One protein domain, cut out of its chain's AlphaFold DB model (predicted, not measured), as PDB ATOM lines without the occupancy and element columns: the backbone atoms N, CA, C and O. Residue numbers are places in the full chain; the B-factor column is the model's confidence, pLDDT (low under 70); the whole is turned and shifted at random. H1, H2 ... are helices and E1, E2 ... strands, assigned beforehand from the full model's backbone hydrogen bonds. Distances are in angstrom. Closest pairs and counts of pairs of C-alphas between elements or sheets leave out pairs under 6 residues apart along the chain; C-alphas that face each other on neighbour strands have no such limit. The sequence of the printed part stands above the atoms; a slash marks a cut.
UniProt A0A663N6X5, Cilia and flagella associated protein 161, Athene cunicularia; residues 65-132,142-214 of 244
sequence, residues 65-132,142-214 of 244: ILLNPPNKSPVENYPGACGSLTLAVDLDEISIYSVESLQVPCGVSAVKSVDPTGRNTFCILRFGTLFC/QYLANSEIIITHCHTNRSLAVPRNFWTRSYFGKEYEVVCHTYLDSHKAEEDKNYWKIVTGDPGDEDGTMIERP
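This is residues 65 to 132 and 142 to 214 of the 244 residues of the protein "Cilia and flagella associated protein 161" of Athene cunicularia (UniProt A0A663N6X5). What shape is it? There is little regular structure: eight short strands form one strongly twisted sheet among long loops. What builds it? One named helix and nine named strands, mostly strand, hold 44 of 141 printed residues. The sheet, E6 E5 E9 E1 E2 E3 E8 E7, is antiparallel; the whole is compact, radius of gyration of the C-alphas 16.1 A, spanning 50 by 41 by 38 A.

Where are the elements? E1 is residues 65 to 68, E2 85 to 89, H1 93 to 96, E3 108 to 111, E4 121 to 123, E5 148 to 153, E6 158 to 161, E7 167 to 170, E8 173 to 177, E9 195 to 199. Any anchors? C-alpha 65 is at (85.026, -7.439, 51.415), C-alpha 199 at (84.616, -4.289, 47.546).

Which strands pair? In the hairpin E1 and E2, N 68 and O 85 are within hydrogen-bond range, 2.7 A. What remains? H1 is not on the sheet; E4 pairs with no named strand.

Any cut? Residues 133 to 141 are not printed; C-alphas 132 and 142 are 16.7 A apart. Where is confidence low? In 36 residues pLDDT is under 70, among them 92 to 104.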
ATOM      1  N   ILE A  65      85.832  -7.789  50.236       92.50
ATOM      2  CA  ILE A  65      85.026  -7.439  51.415       92.50
ATOM      3  C   ILE A  65      83.558  -7.302  51.001       92.50
ATOM      4  O   ILE A  65      83.245  -6.734  49.951       92.50
ATOM      5  N   LEU A  66      82.640  -7.788  51.840       93.31
ATOM      6  CA  LEU A  66      81.201  -7.553  51.690       93.31
ATOM      7  C   LEU A  66      80.770  -6.390  52.584       93.31
ATOM      8  O   LEU A  66      80.709  -6.522  53.803       93.31
ATOM      9  N   LEU A  67      80.462  -5.254  51.966       94.62
ATOM     10  CA  LEU A  67      80.147  -3.999  52.644       94.62
ATOM     11  C   LEU A  67      78.640  -3.710  52.608       94.62
ATOM     12  O   LEU A  67      78.067  -3.549  51.534       94.62
ATOM     13  N   ASN A  68      78.004  -3.564  53.765       94.12
ATOM     14  CA  ASN A  68      76.667  -2.992  53.907       94.12
ATOM     15  C   ASN A  68      76.780  -1.452  54.047       94.12
ATOM     16  O   ASN A  68      77.406  -0.966  55.000       94.12
ATOM     17  N   PRO A  69      76.216  -0.659  53.113       90.56
ATOM     18  CA  PRO A  69      76.321   0.801  53.128       90.56
ATOM     19  C   PRO A  69      75.537   1.410  54.303       90.56
ATOM     20  O   PRO A  69      74.651   0.756  54.852       90.56
ATOM     21  N   PRO A  70      75.840   2.657  54.709       87.75
ATOM     22  CA  PRO A  70      75.084   3.332  55.759       87.75
ATOM     23  C   PRO A  70      73.617   3.512  55.349       87.75
ATOM     24  O   PRO A  70      73.316   3.727  54.174       87.75
ATOM     25  N   ASN A  71      72.717   3.488  56.334       80.56
ATOM     26  CA  ASN A  71      71.303   3.777  56.105       80.56
ATOM     27  C   ASN A  71      71.147   5.200  55.553       80.56
ATOM     28  O   ASN A  71      71.658   6.157  56.141       80.56
ATOM     29  N   LYS A  72      70.411   5.355  54.449       71.50
ATOM     30  CA  LYS A  72      70.121   6.672  53.859       71.50
ATOM     31  C   LYS A  72      68.986   7.393  54.588       71.50
ATOM     32  O   LYS A  72      68.838   8.601  54.431       71.50
ATOM     33  N   SER A  73      68.178   6.681  55.376       60.41
ATOM     34  CA  SER A  73      67.039   7.260  56.089       60.41
ATOM     35  C   SER A  73      67.431   7.771  57.485       60.41
ATOM     36  O   SER A  73      67.737   6.954  58.355       60.41
ATOM     37  N   PRO A  74      67.319   9.081  57.768       52.22
ATOM     38  CA  PRO A  74      67.441   9.622  59.127       52.22
ATOM     39  C   PRO A  74      66.196   9.353  59.999       52.22
ATOM     40  O   PRO A  74      66.140   9.793  61.139       52.22
ATOM     41  N   VAL A  75      65.173   8.678  59.453       49.06
ATOM     42  CA  VAL A  75      63.832   8.536  60.054       49.06
ATOM     43  C   VAL A  75      63.785   7.481  61.167       49.06
ATOM     44  O   VAL A  75      62.914   7.535  62.035       49.06
ATOM     45  N   GLU A  76      64.734   6.544  61.208       51.91
ATOM     46  CA  GLU A  76      64.856   5.634  62.346       51.91
ATOM     47  C   GLU A  76      65.522   6.374  63.516       51.91
ATOM     48  O   GLU A  76      66.741   6.451  63.609       51.91
ATOM     49  N   ASN A  77      64.700   6.906  64.429       45.94
ATOM     50  CA  ASN A  77      65.068   7.575  65.693       45.94
ATOM     51  C   ASN A  77      65.848   6.689  66.701       45.94
ATOM     52  O   ASN A  77      65.869   6.975  67.898       45.94
ATOM     53  N   TYR A  78      66.478   5.603  66.254       52.38
ATOM     54  CA  TYR A  78      67.293   4.733  67.094       52.38
ATOM     55  C   TYR A  78      68.780   5.057  66.908       52.38
ATOM     56  O   TYR A  78      69.205   5.329  65.785       52.38
ATOM     57  N   PRO A  79      69.607   4.979  67.969       57.94
ATOM     58  CA  PRO A  79      71.063   5.119  67.889       57.94
ATOM     59  C   PRO A  79      71.704   3.883  67.219       57.94
ATOM     60  O   PRO A  79      72.526   3.174  67.807       57.94
ATOM     61  N   GLY A  80      71.281   3.584  65.991       59.44
ATOM     62  CA  GLY A  80      71.849   2.548  65.142       59.44
ATOM     63  C   GLY A  80      73.275   2.891  64.715       59.44
ATOM     64  O   GLY A  80      73.795   3.980  64.972       59.44
ATOM     65  N   ALA A  81      73.951   1.938  64.076       63.00
ATOM     66  CA  ALA A  81      75.295   2.171  63.556       63.00
ATOM     67  C   ALA A  81      75.310   3.345  62.564       63.00
ATOM     68  O   ALA A  81      74.754   3.236  61.472       63.00
ATOM     69  N   CYS A  82      76.002   4.431  62.911       67.25
ATOM     70  CA  CYS A  82      76.443   5.409  61.925       67.25
ATOM     71  C   CYS A  82      77.638   4.823  61.154       67.25
ATOM     72  O   CYS A  82      78.590   4.345  61.781       67.25
ATOM     73  N   GLY A  83      77.566   4.847  59.821       84.56
ATOM     74  CA  GLY A  83      78.626   4.387  58.919       84.56
ATOM     75  C   GLY A  83      78.373   3.031  58.250       84.56
ATOM     76  O   GLY A  83      77.394   2.332  58.534       84.56
ATOM     77  N   SER A  84      79.256   2.681  57.319       90.81
ATOM     78  CA  SER A  84      79.258   1.380  56.647       90.81
ATOM     79  C   SER A  84      79.615   0.256  57.620       90.81
ATOM     80  O   SER A  84      80.298   0.484  58.618       90.81
ATOM     81  N   LEU A  85      79.152  -0.955  57.326       93.69
ATOM     82  CA  LEU A  85      79.510  -2.165  58.064       93.69
ATOM     83  C   LEU A  85      80.040  -3.216  57.090       93.69
ATOM     84  O   LEU A  85      79.604  -3.249  55.943       93.69
ATOM     85  N   THR A  86      80.947  -4.077  57.527       94.69
ATOM     86  CA  THR A  86      81.450  -5.212  56.743       94.69
ATOM     87  C   THR A  86      81.006  -6.520  57.372       94.69
ATOM     88  O   THR A  86      80.901  -6.611  58.593       94.69
ATOM     89  N   LEU A  87      80.703  -7.525  56.551       94.62
ATOM     90  CA  LEU A  87      80.473  -8.882  57.048       94.62
ATOM     91  C   LEU A  87      81.779  -9.418  57.644       94.62
ATOM     92  O   LEU A  87      82.834  -9.230  57.044       94.62
ATOM     93  N   ALA A  88      81.709 -10.095  58.782       92.31
ATOM     94  CA  ALA A  88      82.858 -10.715  59.419       92.31
ATOM     95  C   ALA A  88      82.487 -12.049  60.072       92.31
ATOM     96  O   ALA A  88      81.344 -12.259  60.473       92.31
ATOM     97  N   VAL A  89      83.465 -12.943  60.184       89.62
ATOM     98  CA  VAL A  89      83.356 -14.176  60.968       89.62
ATOM     99  C   VAL A  89      83.535 -13.860  62.452       89.62
ATOM    100  O   VAL A  89      84.454 -13.126  62.838       89.62
ATOM    101  N   ASP A  90      82.670 -14.424  63.287       84.81
ATOM    102  CA  ASP A  90      82.766 -14.325  64.742       84.81
ATOM    103  C   ASP A  90      83.862 -15.261  65.246       84.81
ATOM    104  O   ASP A  90      83.868 -16.451  64.932       84.81
ATOM    105  N   LEU A  91      84.810 -14.695  65.993       74.69
ATOM    106  CA  LEU A  91      85.932 -15.418  66.579       74.69
ATOM    107  C   LEU A  91      85.828 -15.352  68.097       74.69
ATOM    108  O   LEU A  91      85.795 -14.257  68.662       74.69
ATOM    109  N   ASP A  92      85.837 -16.512  68.745       66.38
ATOM    110  CA  ASP A  92      85.927 -16.587  70.200       66.38
ATOM    111  C   ASP A  92      87.347 -16.241  70.661       66.38
ATOM    112  O   ASP A  92      88.323 -16.521  69.963       66.38
ATOM    113  N   GLU A  93      87.473 -15.677  71.862       60.50
ATOM    114  CA  GLU A  93      88.726 -15.162  72.443       60.50
ATOM    115  C   GLU A  93      89.897 -16.160  72.361       60.50
ATOM    116  O   GLU A  93      91.034 -15.784  72.084       60.50
ATOM    117  N   ILE A  94      89.606 -17.456  72.499       58.38
ATOM    118  CA  ILE A  94      90.587 -18.552  72.457       58.38
ATOM    119  C   ILE A  94      91.120 -18.789  71.030       58.38
ATOM    120  O   ILE A  94      92.298 -19.108  70.834       58.38
ATOM    121  N   SER A  95      90.277 -18.598  70.012       59.28
ATOM    122  CA  SER A  95      90.651 -18.782  68.603       59.28
ATOM    123  C   SER A  95      91.562 -17.668  68.076       59.28
ATOM    124  O   SER A  95      92.304 -17.886  67.124       59.28
ATOM    125  N   ILE A  96      91.576 -16.504  68.737       59.31
ATOM    126  CA  ILE A  96      92.435 -15.359  68.389       59.31
ATOM    127  C   ILE A  96      93.921 -15.690  68.603       59.31
ATOM    128  O   ILE A  96      94.774 -15.221  67.854       59.31
ATOM    129  N   TYR A  97      94.229 -16.512  69.610       54.81
ATOM    130  CA  TYR A  97      95.599 -16.891  69.980       54.81
ATOM    131  C   TYR A  97      96.031 -18.254  69.424       54.81
ATOM    132  O   TYR A  97      97.179 -18.660  69.610       54.81
ATOM    133  N   SER A  98      95.129 -18.970  68.753       54.69
ATOM    134  CA  SER A  98      95.396 -20.314  68.246       54.69
ATOM    135  C   SER A  98      95.991 -20.251  66.838       54.69
ATOM    136  O   SER A  98      95.378 -19.738  65.908       54.69
ATOM    137  N   VAL A  99      97.198 -20.801  66.673       49.47
ATOM    138  CA  VAL A  99      97.906 -20.900  65.377       49.47
ATOM    139  C   VAL A  99      97.275 -21.975  64.469       49.47
ATOM    140  O   VAL A  99      97.496 -21.992  63.260       49.47
ATOM    141  N   GLU A 100      96.449 -22.855  65.038       53.94
ATOM    142  CA  GLU A 100      95.793 -23.968  64.352       53.94
ATOM    143  C   GLU A 100      94.297 -23.696  64.151       53.94
ATOM    144  O   GLU A 100      93.493 -24.042  65.001       53.94
ATOM    145  N   SER A 101      93.937 -23.134  62.991       56.81
ATOM    146  CA  SER A 101      92.593 -23.119  62.368       56.81
ATOM    147  C   SER A 101      91.370 -22.653  63.192       56.81
ATOM    148  O   SER A 101      91.163 -22.981  64.352       56.81
ATOM    149  N   LEU A 102      90.459 -21.931  62.537       61.06
ATOM    150  CA  LEU A 102      89.178 -21.532  63.128       61.06
ATOM    151  C   LEU A 102      88.317 -22.755  63.496       61.06
ATOM    152  O   LEU A 102      88.125 -23.643  62.663       61.06
ATOM    153  N   GLN A 103      87.767 -22.791  64.718       61.94
ATOM    154  CA  GLN A 103      86.801 -23.820  65.115       61.94
ATOM    155  C   GLN A 103      85.498 -23.637  64.331       61.94
ATOM    156  O   GLN A 103      84.803 -22.637  64.489       61.94
ATOM    157  N   VAL A 104      85.175 -24.608  63.474       65.56
ATOM    158  CA  VAL A 104      83.949 -24.616  62.667       65.56
ATOM    159  C   VAL A 104      82.829 -25.388  63.381       65.56
ATOM    160  O   VAL A 104      83.109 -26.425  63.986       65.56
ATOM    161  N   PRO A 105      81.558 -24.953  63.288       73.62
ATOM    162  CA  PRO A 105      81.053 -23.793  62.547       73.62
ATOM    163  C   PRO A 105      81.301 -22.461  63.272       73.62
ATOM    164  O   PRO A 105      81.148 -22.376  64.485       73.62
ATOM    165  N   CYS A 106      81.617 -21.408  62.517       76.88
ATOM    166  CA  CYS A 106      81.745 -20.052  63.053       76.88
ATOM    167  C   CYS A 106      80.479 -19.234  62.760       76.88
ATOM    168  O   CYS A 106      79.884 -19.366  61.685       76.88
ATOM    169  N   GLY A 107      80.093 -18.369  63.699       85.81
ATOM    170  CA  GLY A 107      79.064 -17.354  63.476       85.81
ATOM    171  C   GLY A 107      79.522 -16.270  62.498       85.81
ATOM    172  O   GLY A 107      80.696 -16.197  62.123       85.81
ATOM    173  N   VAL A 108      78.588 -15.416  62.080       91.94
ATOM    174  CA  VAL A 108      78.897 -14.208  61.311       91.94
ATOM    175  C   VAL A 108      78.186 -13.004  61.908       91.94
ATOM    176  O   VAL A 108      77.009 -13.069  62.266       91.94
ATOM    177  N   SER A 109      78.881 -11.875  61.916       93.50
ATOM    178  CA  SER A 109      78.365 -10.581  62.343       93.50
ATOM    179  C   SER A 109      78.742  -9.491  61.347       93.50
ATOM    180  O   SER A 109      79.419  -9.721  60.344       93.50
ATOM    181  N   ALA A 110      78.250  -8.279  61.587       94.19
ATOM    182  CA  ALA A 110      78.633  -7.096  60.839       94.19
ATOM    183  C   ALA A 110      79.445  -6.144  61.729       94.19
ATOM    184  O   ALA A 110      79.010  -5.772  62.819       94.19
ATOM    185  N   VAL A 111      80.612  -5.708  61.259       92.44
ATOM    186  CA  VAL A 111      81.573  -4.897  62.025       92.44
ATOM    187  C   VAL A 111      81.821  -3.548  61.357       92.44
ATOM    188  O   VAL A 111      81.608  -3.380  60.163       92.44
ATOM    189  N   LYS A 112      82.274  -2.548  62.121       90.12
ATOM    190  CA  LYS A 112      82.585  -1.208  61.580       90.12
ATOM    191  C   LYS A 112      83.912  -1.125  60.821       90.12
ATOM    192  O   LYS A 112      84.147  -0.124  60.151       90.12
ATOM    193  N   SER A 113      84.782  -2.121  60.965       84.19
ATOM    194  CA  SER A 113      86.086  -2.123  60.302       84.19
ATOM    195  C   SER A 113      85.908  -2.295  58.795       84.19
ATOM    196  O   SER A 113      85.203  -3.201  58.351       84.19
ATOM    197  N   VAL A 114      86.532  -1.409  58.026       80.88
ATOM    198  CA  VAL A 114      86.581  -1.465  56.557       80.88
ATOM    199  C   VAL A 114      87.954  -1.890  56.036       80.88
ATOM    200  O   VAL A 114      88.084  -2.157  54.844       80.88
ATOM    201  N   ASP A 115      88.933  -2.015  56.931       86.50
ATOM    202  CA  ASP A 115      90.272  -2.498  56.614       86.50
ATOM    203  C   ASP A 115      90.235  -4.017  56.384       86.50
ATOM    204  O   ASP A 115      89.538  -4.730  57.119       86.50
ATOM    205  N   PRO A 116      90.966  -4.548  55.391       87.38
ATOM    206  CA  PRO A 116      91.059  -5.986  55.168       87.38
ATOM    207  C   PRO A 116      91.706  -6.725  56.349       87.38
ATOM    208  O   PRO A 116      92.837  -6.452  56.747       87.38
ATOM    209  N   THR A 117      91.004  -7.715  56.896       86.62
ATOM    210  CA  THR A 117      91.464  -8.576  57.994       86.62
ATOM    211  C   THR A 117      91.024 -10.018  57.767       86.62
ATOM    212  O   THR A 117      90.080 -10.279  57.025       86.62
ATOM    213  N   GLY A 118      91.624 -10.970  58.491       81.50
ATOM    214  CA  GLY A 118      91.244 -12.390  58.393       81.50
ATOM    215  C   GLY A 118      89.781 -12.682  58.713       81.50
ATOM    216  O   GLY A 118      89.281 -13.743  58.354       81.50
ATOM    217  N   ARG A 119      89.082 -11.744  59.361       86.06
ATOM    218  CA  ARG A 119      87.678 -11.890  59.747       86.06
ATOM    219  C   ARG A 119      86.703 -11.427  58.675       86.06
ATOM    220  O   ARG A 119      85.631 -12.010  58.576       86.06
ATOM    221  N   ASN A 120      87.031 -10.373  57.928       89.19
ATOM    222  CA  ASN A 120      86.094  -9.666  57.043       89.19
ATOM    223  C   ASN A 120      86.425  -9.790  55.545       89.19
ATOM    224  O   ASN A 120      85.761  -9.167  54.713       89.19
ATOM    225  N   THR A 121      87.419 -10.611  55.192       87.06
ATOM    226  CA  THR A 121      87.759 -10.946  53.803       87.06
ATOM    227  C   THR A 121      87.222 -12.314  53.397       87.06
ATOM    228  O   THR A 121      87.394 -13.293  54.120       87.06
ATOM    229  N   PHE A 122      86.631 -12.398  52.206       88.19
ATOM    230  CA  PHE A 122      86.014 -13.611  51.665       88.19
ATOM    231  C   PHE A 122      86.481 -13.878  50.236       88.19
ATOM    232  O   PHE A 122      86.724 -12.942  49.479       88.19
ATOM    233  N   CYS A 123      86.526 -15.150  49.838       84.31
ATOM    234  CA  CYS A 123      86.799 -15.541  48.455       84.31
ATOM    235  C   CYS A 123      85.496 -15.803  47.693       84.31
ATOM    236  O   CYS A 123      84.640 -16.569  48.146       84.31
ATOM    237  N   ILE A 124      85.353 -15.224  46.501       82.06
ATOM    238  CA  ILE A 124      84.207 -15.492  45.627       82.06
ATOM    239  C   ILE A 124      84.415 -16.820  44.903       82.06
ATOM    240  O   ILE A 124      85.285 -16.945  44.049       82.06
ATOM    241  N   LEU A 125      83.599 -17.825  45.207       76.56
ATOM    242  CA  LEU A 125      83.701 -19.151  44.594       76.56
ATOM    243  C   LEU A 125      82.542 -19.424  43.631       76.56
ATOM    244  O   LEU A 125      81.428 -18.926  43.796       76.56
ATOM    245  N   ARG A 126      82.807 -20.245  42.611       68.69
ATOM    246  CA  ARG A 126      81.783 -20.736  41.684       68.69
ATOM    247  C   ARG A 126      81.127 -21.983  42.265       68.69
ATOM    248  O   ARG A 126      81.820 -22.942  42.586       68.69
ATOM    249  N   PHE A 127      79.798 -22.017  42.317       63.44
ATOM    250  CA  PHE A 127      79.080 -23.242  42.668       63.44
ATOM    251  C   PHE A 127      79.030 -24.229  41.485       63.44
ATOM    252  O   PHE A 127      78.808 -23.830  40.337       63.44
ATOM    253  N   GLY A 128      79.220 -25.523  41.766       56.25
ATOM    254  CA  GLY A 128      79.121 -26.613  40.792       56.25
ATOM    255  C   GLY A 128      77.700 -26.767  40.234       56.25
ATOM    256  O   GLY A 128      76.714 -26.834  40.960       56.25
ATOM    257  N   THR A 129      77.590 -26.802  38.914       52.28
ATOM    258  CA  THR A 129      76.400 -26.481  38.111       52.28
ATOM    259  C   THR A 129      75.243 -27.502  38.106       52.28
ATOM    260  O   THR A 129      74.591 -27.620  37.074       52.28
ATOM    261  N   LEU A 130      74.951 -28.254  39.177       45.62
ATOM    262  CA  LEU A 130      73.864 -29.260  39.116       45.62
ATOM    263  C   LEU A 130      72.532 -28.890  39.786       45.62
ATOM    264  O   LEU A 130      71.511 -29.433  39.381       45.62
ATOM    265  N   PHE A 131      72.486 -27.949  40.735       44.28
ATOM    266  CA  PHE A 131      71.240 -27.658  41.479       44.28
ATOM    267  C   PHE A 131      70.707 -26.222  41.349       44.28
ATOM    268  O   PHE A 131      69.540 -25.971  41.636       44.28
ATOM    269  N   CYS A 132      71.496 -25.274  40.834       42.72
ATOM    270  CA  CYS A 132      71.078 -23.872  40.676       42.72
ATOM    271  C   CYS A 132      70.350 -23.602  39.336       42.72
ATOM    272  O   CYS A 132      70.479 -22.531  38.749       42.72
ATOM    273  N   GLN A 142      78.875 -11.292  34.736       63.78
ATOM    274  CA  GLN A 142      79.992 -10.722  35.486       63.78
ATOM    275  C   GLN A 142      79.465  -9.632  36.440       63.78
ATOM    276  O   GLN A 142      78.743  -8.702  36.046       63.78
ATOM    277  N   TYR A 143      79.777  -9.743  37.730       68.88
ATOM    278  CA  TYR A 143      79.335  -8.765  38.726       68.88
ATOM    279  C   TYR A 143      80.234  -7.540  38.661       68.88
ATOM    280  O   TYR A 143      81.445  -7.680  38.589       68.88
ATOM    281  N   LEU A 144      79.643  -6.343  38.658       75.75
ATOM    282  CA  LEU A 144      80.445  -5.122  38.637       75.75
ATOM    283  C   LEU A 144      81.041  -4.953  40.030       75.75
ATOM    284  O   LEU A 144      80.289  -4.922  41.012       75.75
ATOM    285  N   ALA A 145      82.362  -4.843  40.106       78.56
ATOM    286  CA  ALA A 145      83.027  -4.533  41.360       78.56
ATOM    287  C   ALA A 145      82.489  -3.200  41.892       78.56
ATOM    288  O   ALA A 145      82.207  -2.271  41.131       78.56
ATOM    289  N   ASN A 146      82.326  -3.107  43.209       83.69
ATOM    290  CA  ASN A 146      81.928  -1.884  43.906       83.69
ATOM    291  C   ASN A 146      80.497  -1.386  43.600       83.69
ATOM    292  O   ASN A 146      80.146  -0.258  43.959       83.69
ATOM    293  N   SER A 147      79.651  -2.231  42.997       82.56
ATOM    294  CA  SER A 147      78.222  -1.966  42.773       82.56
ATOM    295  C   SER A 147      77.332  -2.513  43.897       82.56
ATOM    296  O   SER A 147      77.694  -3.481  44.567       82.56
ATOM    297  N   GLU A 148      76.173  -1.877  44.121       84.88
ATOM    298  CA  GLU A 148      75.162  -2.377  45.062       84.88
ATOM    299  C   GLU A 148      74.532  -3.677  44.530       84.88
ATOM    300  O   GLU A 148      74.074  -3.762  43.385       84.88
ATOM    301  N   ILE A 149      74.486  -4.684  45.392       87.12
ATOM    302  CA  ILE A 149      73.926  -6.010  45.164       87.12
ATOM    303  C   ILE A 149      72.991  -6.385  46.317       87.12
ATOM    304  O   ILE A 149      73.065  -5.824  47.408       87.12
ATOM    305  N   ILE A 150      72.133  -7.371  46.087       86.62
ATOM    306  CA  ILE A 150      71.363  -8.036  47.142       86.62
ATOM    307  C   ILE A 150      71.812  -9.486  47.188       86.62
ATOM    308  O   ILE A 150      71.899 -10.141  46.151       86.62
ATOM    309  N   ILE A 151      72.077  -9.988  48.384       87.50
ATOM    310  CA  ILE A 151      72.441 -11.381  48.613       87.50
ATOM    311  C   ILE A 151      71.188 -12.105  49.095       87.50
ATOM    312  O   ILE A 151      70.627 -11.724  50.112       87.50
ATOM    313  N   THR A 152      70.724 -13.123  48.381       84.25
ATOM    314  CA  THR A 152      69.484 -13.849  48.678       84.25
ATOM    315  C   THR A 152      69.784 -15.317  48.942       84.25
ATOM    316  O   THR A 152      70.465 -15.985  48.165       84.25
ATOM    317  N   HIS A 153      69.251 -15.841  50.038       81.00
ATOM    318  CA  HIS A 153      69.296 -17.263  50.327       81.00
ATOM    319  C   HIS A 153      68.351 -18.018  49.386       81.00
ATOM    320  O   HIS A 153      67.158 -17.718  49.321       81.00
ATOM    321  N   CYS A 154      68.879 -18.997  48.651       74.62
ATOM    322  CA  CYS A 154      68.178 -19.620  47.528       74.62
ATOM    323  C   CYS A 154      66.919 -20.388  47.942       74.62
ATOM    324  O   CYS A 154      65.928 -20.386  47.215       74.62
ATOM    325  N   HIS A 155      66.942 -21.010  49.121       74.88
ATOM    326  CA  HIS A 155      65.845 -21.856  49.578       74.88
ATOM    327  C   HIS A 155      64.710 -21.051  50.221       74.88
ATOM    328  O   HIS A 155      63.540 -21.285  49.939       74.88
ATOM    329  N   THR A 156      65.041 -20.072  51.069       82.19
ATOM    330  CA  THR A 156      64.026 -19.250  51.756       82.19
ATOM    331  C   THR A 156      63.598 -18.035  50.938       82.19
ATOM    332  O   THR A 156      62.609 -17.388  51.283       82.19
ATOM    333  N   ASN A 157      64.346 -17.703  49.881       84.12
ATOM    334  CA  ASN A 157      64.188 -16.492  49.079       84.12
ATOM    335  C   ASN A 157      64.179 -15.209  49.932       84.12
ATOM    336  O   ASN A 157      63.479 -14.240  49.634       84.12
ATOM    337  N   ARG A 158      64.929 -15.223  51.041       89.44
ATOM    338  CA  ARG A 158      65.111 -14.079  51.937       89.44
ATOM    339  C   ARG A 158      66.490 -13.470  51.732       89.44
ATOM    340  O   ARG A 158      67.456 -14.178  51.452       89.44
ATOM    341  N   SER A 159      66.564 -12.151  51.849       91.75
ATOM    342  CA  SER A 159      67.794 -11.392  51.630       91.75
ATOM    343  C   SER A 159      68.649 -11.342  52.901       91.75
ATOM    344  O   SER A 159      68.119 -11.215  54.001       91.75
ATOM    345  N   LEU A 160      69.971 -11.418  52.760       94.06
ATOM    346  CA  LEU A 160      70.923 -11.122  53.825       94.06
ATOM    347  C   LEU A 160      70.785  -9.648  54.213       94.06
ATOM    348  O   LEU A 160      70.716  -8.779  53.337       94.06
ATOM    349  N   ALA A 161      70.742  -9.362  55.508       94.50
ATOM    350  CA  ALA A 161      70.460  -8.030  56.011       94.50
ATOM    351  C   ALA A 161      71.237  -7.701  57.280       94.50
ATOM    352  O   ALA A 161      71.528  -8.588  58.081       94.50
ATOM    353  N   VAL A 162      71.469  -6.405  57.493       94.44
ATOM    354  CA  VAL A 162      71.953  -5.868  58.770       94.44
ATOM    355  C   VAL A 162      70.899  -4.907  59.333       94.44
ATOM    356  O   VAL A 162      70.787  -3.778  58.853       94.44
ATOM    357  N   PRO A 163      70.110  -5.314  60.345       90.75
ATOM    358  CA  PRO A 163      69.061  -4.475  60.932       90.75
ATOM    359  C   PRO A 163      69.589  -3.225  61.658       90.75
ATOM    360  O   PRO A 163      68.861  -2.247  61.801       90.75
ATOM    361  N   ARG A 164      70.865  -3.233  62.083       89.31
ATOM    362  CA  ARG A 164      71.618  -2.120  62.718       89.31
ATOM    363  C   ARG A 164      71.124  -1.642  64.091       89.31
ATOM    364  O   ARG A 164      71.820  -0.849  64.728       89.31
ATOM    365  N   ASN A 165      69.987  -2.135  64.568       87.00
ATOM    366  CA  ASN A 165      69.451  -1.910  65.913       87.00
ATOM    367  C   ASN A 165      69.876  -2.995  66.920       87.00
ATOM    368  O   ASN A 165      70.012  -2.694  68.105       87.00
ATOM    369  N   PHE A 166      70.144  -4.215  66.453       88.62
ATOM    370  CA  PHE A 166      70.624  -5.327  67.273       88.62
ATOM    371  C   PHE A 166      72.142  -5.462  67.171       88.62
ATOM    372  O   PHE A 166      72.704  -5.556  66.076       88.62
ATOM    373  N   TRP A 167      72.812  -5.412  68.321       90.19
ATOM    374  CA  TRP A 167      74.262  -5.519  68.416       90.19
ATOM    375  C   TRP A 167      74.682  -6.142  69.745       90.19
ATOM    376  O   TRP A 167      73.991  -5.996  70.754       90.19
ATOM    377  N   THR A 168      75.848  -6.779  69.741       89.62
ATOM    378  CA  THR A 168      76.526  -7.304  70.924       89.62
ATOM    379  C   THR A 168      77.935  -6.727  71.040       89.62
ATOM    380  O   THR A 168      78.493  -6.183  70.079       89.62
ATOM    381  N   ARG A 169      78.501  -6.778  72.245       87.56
ATOM    382  CA  ARG A 169      79.883  -6.369  72.495       87.56
ATOM    383  C   ARG A 169      80.763  -7.610  72.474       87.56
ATOM    384  O   ARG A 169      80.534  -8.517  73.266       87.56
ATOM    385  N   SER A 170      81.770  -7.615  71.614       83.88
ATOM    386  CA  SER A 170      82.815  -8.634  71.584       83.88
ATOM    387  C   SER A 170      84.179  -8.017  71.891       83.88
ATOM    388  O   SER A 170      84.305  -6.804  72.098       83.88
ATOM    389  N   TYR A 171      85.214  -8.857  71.896       80.94
ATOM    390  CA  TYR A 171      86.608  -8.431  72.027       80.94
ATOM    391  C   TYR A 171      87.011  -7.400  70.957       80.94
ATOM    392  O   TYR A 171      87.767  -6.469  71.219       80.94
ATOM    393  N   PHE A 172      86.437  -7.510  69.759       81.19
ATOM    394  CA  PHE A 172      86.718  -6.621  68.632       81.19
ATOM    395  C   PHE A 172      85.863  -5.345  68.635       81.19
ATOM    396  O   PHE A 172      85.950  -4.524  67.720       81.19
ATOM    397  N   GLY A 173      85.034  -5.158  69.665       86.69
ATOM    398  CA  GLY A 173      84.195  -3.984  69.843       86.69
ATOM    399  C   GLY A 173      82.716  -4.271  69.601       86.69
ATOM    400  O   GLY A 173      82.144  -5.192  70.170       86.69
ATOM    401  N   LYS A 174      82.052  -3.389  68.849       88.88
ATOM    402  CA  LYS A 174      80.600  -3.442  68.627       88.88
ATOM    403  C   LYS A 174      80.293  -4.230  67.355       88.88
ATOM    404  O   LYS A 174      80.617  -3.750  66.269       88.88
ATOM    405  N   GLU A 175      79.612  -5.360  67.501       90.94
ATOM    406  CA  GLU A 175      79.252  -6.262  66.403       90.94
ATOM    407  C   GLU A 175      77.737  -6.300  66.227       90.94
ATOM    408  O   GLU A 175      76.986  -6.378  67.197       90.94
ATOM    409  N   TYR A 176      77.280  -6.174  64.988       93.19
ATOM    410  CA  TYR A 176      75.868  -6.099  64.638       93.19
ATOM    411  C   TYR A 176      75.374  -7.440  64.132       93.19
ATOM    412  O   TYR A 176      76.092  -8.161  63.439       93.19
ATOM    413  N   GLU A 177      74.122  -7.740  64.444       94.38
ATOM    414  CA  GLU A 177      73.494  -8.971  63.991       94.38
ATOM    415  C   GLU A 177      73.317  -8.970  62.466       94.38
ATOM    416  O   GLU A 177      72.906  -7.968  61.867       94.38
ATOM    417  N   VAL A 178      73.609 -10.114  61.847       94.81
ATOM    418  CA  VAL A 178      73.357 -10.380  60.431       94.81
ATOM    419  C   VAL A 178      72.252 -11.420  60.334       94.81
ATOM    420  O   VAL A 178      72.345 -12.494  60.918       94.81
ATOM    421  N   VAL A 179      71.199 -11.108  59.581       94.44
ATOM    422  CA  VAL A 179      69.992 -11.943  59.507       94.44
ATOM    423  C   VAL A 179      69.580 -12.220  58.068       94.44
ATOM    424  O   VAL A 179      69.982 -11.529  57.132       94.44
ATOM    425  N   CYS A 180      68.719 -13.219  57.888       93.31
ATOM    426  CA  CYS A 180      68.075 -13.509  56.612       93.31
ATOM    427  C   CYS A 180      66.640 -12.950  56.620       93.31
ATOM    428  O   CYS A 180      65.692 -13.633  57.005       93.31
ATOM    429  N   HIS A 181      66.475 -11.685  56.226       93.12
ATOM    430  CA  HIS A 181      65.193 -10.981  56.214       93.12
ATOM    431  C   HIS A 181      65.128  -9.962  55.073       93.12
ATOM    432  O   HIS A 181      66.033  -9.155  54.905       93.12
ATOM    433  N   THR A 182      64.027  -9.943  54.322       93.50
ATOM    434  CA  THR A 182      63.794  -8.964  53.247       93.50
ATOM    435  C   THR A 182      63.016  -7.770  53.799       93.50
ATOM    436  O   THR A 182      61.797  -7.850  53.952       93.50
ATOM    437  N   TYR A 183      63.718  -6.686  54.129       92.94
ATOM    438  CA  TYR A 183      63.129  -5.413  54.546       92.94
ATOM    439  C   TYR A 183      62.671  -4.638  53.313       92.94
ATOM    440  O   TYR A 183      63.433  -4.470  52.362       92.94
ATOM    441  N   LEU A 184      61.418  -4.190  53.328       92.56
ATOM    442  CA  LEU A 184      60.791  -3.485  52.217       92.56
ATOM    443  C   LEU A 184      60.254  -2.138  52.688       92.56
ATOM    444  O   LEU A 184      59.594  -2.071  53.723       92.56
ATOM    445  N   ASP A 185      60.453  -1.111  51.870       86.62
ATOM    446  CA  ASP A 185      59.856   0.199  52.086       86.62
ATOM    447  C   ASP A 185      58.353   0.227  51.732       86.62
ATOM    448  O   ASP A 185      57.751  -0.754  51.275       86.62
ATOM    449  N   SER A 186      57.729   1.394  51.905       88.94
ATOM    450  CA  SER A 186      56.319   1.630  51.560       88.94
ATOM    451  C   SER A 186      55.985   1.386  50.082       88.94
ATOM    452  O   SER A 186      54.820   1.173  49.744       88.94
ATOM    453  N   HIS A 187      56.983   1.395  49.199       89.38
ATOM    454  CA  HIS A 187      56.858   1.144  47.765       89.38
ATOM    455  C   HIS A 187      57.200  -0.303  47.379       89.38
ATOM    456  O   HIS A 187      57.211  -0.627  46.189       89.38
ATOM    457  N   LYS A 188      57.414  -1.192  48.361       87.50
ATOM    458  CA  LYS A 188      57.837  -2.591  48.180       87.50
ATOM    459  C   LYS A 188      59.221  -2.737  47.536       87.50
ATOM    460  O   LYS A 188      59.524  -3.798  46.985       87.50
ATOM    461  N   ALA A 189      60.056  -1.704  47.587       86.94
ATOM    462  CA  ALA A 189      61.461  -1.801  47.215       86.94
ATOM    463  C   ALA A 189      62.288  -2.248  48.429       86.94
ATOM    464  O   ALA A 189      61.936  -1.937  49.561       86.94
ATOM    465  N   GLU A 190      63.378  -2.993  48.208       88.62
ATOM    466  CA  GLU A 190      64.236  -3.417  49.326       88.62
ATOM    467  C   GLU A 190      64.902  -2.214  50.005       88.62
ATOM    468  O   GLU A 190      65.266  -1.247  49.335       88.62
ATOM    469  N   GLU A 191      65.066  -2.263  51.322       90.56
ATOM    470  CA  GLU A 191      65.719  -1.203  52.101       90.56
ATOM    471  C   GLU A 191      67.255  -1.304  52.050       90.56
ATOM    472  O   GLU A 191      67.821  -2.344  51.709       90.56
ATOM    473  N   ASP A 192      67.955  -0.243  52.478       91.00
ATOM    474  CA  ASP A 192      69.429  -0.222  52.547       91.00
ATOM    475  C   ASP A 192      70.011  -1.326  53.451       91.00
ATOM    476  O   ASP A 192      71.128  -1.797  53.226       91.00
ATOM    477  N   LYS A 193      69.228  -1.813  54.423       92.50
ATOM    478  CA  LYS A 193      69.575  -2.958  55.282       92.50
ATOM    479  C   LYS A 193      69.907  -4.213  54.476       92.50
ATOM    480  O   LYS A 193      70.692  -5.028  54.946       92.50
ATOM    481  N   ASN A 194      69.320  -4.367  53.288       92.94
ATOM    482  CA  ASN A 194      69.504  -5.515  52.399       92.94
ATOM    483  C   ASN A 194      70.562  -5.314  51.317       92.94
ATOM    484  O   ASN A 194      70.854  -6.249  50.566       92.94
ATOM    485  N   TYR A 195      71.120  -4.111  51.200       92.19
ATOM    486  CA  TYR A 195      72.114  -3.817  50.182       92.19
ATOM    487  C   TYR A 195      73.506  -4.200  50.650       92.19
ATOM    488  O   TYR A 195      73.911  -3.950  51.778       92.19
ATOM    489  N   TRP A 196      74.262  -4.788  49.742       92.88
ATOM    490  CA  TRP A 196      75.655  -5.143  49.942       92.88
ATOM    491  C   TRP A 196      76.466  -4.607  48.774       92.88
ATOM    492  O   TRP A 196      75.937  -4.335  47.700       92.88
ATOM    493  N   LYS A 197      77.764  -4.451  48.964       91.12
ATOM    494  CA  LYS A 197      78.711  -4.087  47.921       91.12
ATOM    495  C   LYS A 197      79.892  -5.035  48.017       91.12
ATOM    496  O   LYS A 197      80.445  -5.207  49.099       91.12
ATOM    497  N   ILE A 198      80.268  -5.629  46.889       90.38
ATOM    498  CA  ILE A 198      81.516  -6.386  46.792       90.38
ATOM    499  C   ILE A 198      82.638  -5.383  46.561       90.38
ATOM    500  O   ILE A 198      82.686  -4.746  45.506       90.38
ATOM    501  N   VAL A 199      83.492  -5.221  47.560       90.69
ATOM    502  CA  VAL A 199      84.616  -4.289  47.546       90.69
ATOM    503  C   VAL A 199      85.889  -5.034  47.172       90.69
ATOM    504  O   VAL A 199      86.241  -6.033  47.799       90.69
ATOM    505  N   THR A 200      86.577  -4.511  46.161       90.62
ATOM    506  CA  THR A 200      87.880  -4.990  45.676       90.62
ATOM    507  C   THR A 200      89.005  -4.044  46.109       90.62
ATOM    508  O   THR A 200      88.739  -2.906  46.510       90.62
ATOM    509  N   GLY A 201      90.256  -4.486  45.976       87.00
ATOM    510  CA  GLY A 201      91.433  -3.633  46.173       87.00
ATOM    511  C   GLY A 201      91.493  -2.484  45.162       87.00
ATOM    512  O   GLY A 201      90.931  -2.583  44.060       87.00
ATOM    513  N   ASP A 202      92.144  -1.391  45.547       84.44
ATOM    514  CA  ASP A 202      92.371  -0.223  44.699       84.44
ATOM    515  C   ASP A 202      93.554  -0.478  43.732       84.44
ATOM    516  O   ASP A 202      94.648  -0.815  44.160       84.44
ATOM    517  N   PRO A 203      93.401  -0.316  42.403       81.44
ATOM    518  CA  PRO A 203      94.529  -0.472  41.475       81.44
ATOM    519  C   PRO A 203      95.601   0.631  41.563       81.44
ATOM    520  O   PRO A 203      96.636   0.514  40.913       81.44
ATOM    521  N   GLY A 204      95.320   1.739  42.246       78.50
ATOM    522  CA  GLY A 204      96.200   2.899  42.409       78.50
ATOM    523  C   GLY A 204      96.838   3.015  43.793       78.50
ATOM    524  O   GLY A 204      97.658   3.910  43.972       78.50
ATOM    525  N   ASP A 205      96.472   2.138  44.726       78.69
ATOM    526  CA  ASP A 205      97.033   2.055  46.071       78.69
ATOM    527  C   ASP A 205      97.060   0.584  46.501       78.69
ATOM    528  O   ASP A 205      96.013  -0.055  46.575       78.69
ATOM    529  N   GLU A 206      98.255   0.041  46.726       69.69
ATOM    530  CA  GLU A 206      98.463  -1.390  46.987       69.69
ATOM    531  C   GLU A 206      97.824  -1.864  48.297       69.69
ATOM    532  O   GLU A 206      97.349  -2.994  48.371       69.69
ATOM    533  N   ASP A 207      97.716  -0.983  49.289       74.00
ATOM    534  CA  ASP A 207      97.033  -1.272  50.554       74.00
ATOM    535  C   ASP A 207      95.601  -0.699  50.582       74.00
ATOM    536  O   ASP A 207      94.842  -0.907  51.533       74.00
ATOM    537  N   GLY A 208      95.206   0.013  49.523       77.69
ATOM    538  CA  GLY A 208      93.952   0.747  49.440       77.69
ATOM    539  C   GLY A 208      92.752  -0.118  49.061       77.69
ATOM    540  O   GLY A 208      92.833  -1.117  48.339       77.69
ATOM    541  N   THR A 209      91.568   0.315  49.498       81.06
ATOM    542  CA  THR A 209      90.295  -0.297  49.095       81.06
ATOM    543  C   THR A 209      89.502   0.642  48.196       81.06
ATOM    544  O   THR A 209      89.507   1.863  48.347       81.06
ATOM    545  N   MET A 210      88.698   0.075  47.298       82.50
ATOM    546  CA  MET A 210      87.789   0.853  46.448       82.50
ATOM    547  C   MET A 210      86.645   1.554  47.220       82.50
ATOM    548  O   MET A 210      85.767   2.152  46.595       82.50
ATOM    549  N   ILE A 211      86.621   1.486  48.560       78.44
ATOM    550  CA  ILE A 211      85.694   2.235  49.429       78.44
ATOM    551  C   ILE A 211      86.086   3.711  49.481       78.44
ATOM    552  O   ILE A 211      85.207   4.573  49.474       78.44
ATOM    553  N   GLU A 212      87.389   3.994  49.528       66.75
ATOM    554  CA  GLU A 212      87.925   5.340  49.755       66.75
ATOM    555  C   GLU A 212      87.984   6.183  48.483       66.75
ATOM    556  O   GLU A 212      88.044   7.415  48.545       66.75
ATOM    557  N   ARG A 213      87.912   5.542  47.310       64.81
ATOM    558  CA  ARG A 213      87.909   6.267  46.043       64.81
ATOM    559  C   ARG A 213      86.696   7.194  45.947       64.81
ATOM    560  O   ARG A 213      85.555   6.723  45.994       64.81
ATOM    561  N   PRO A 214      86.908   8.501  45.706       50.41
ATOM    562  CA  PRO A 214      85.821   9.410  45.392       50.41
ATOM    563  C   PRO A 214      85.060   8.892  44.172       50.41
ATOM    564  O   PRO A 214      85.676   8.489  43.181       50.41
TER     565      PRO A 214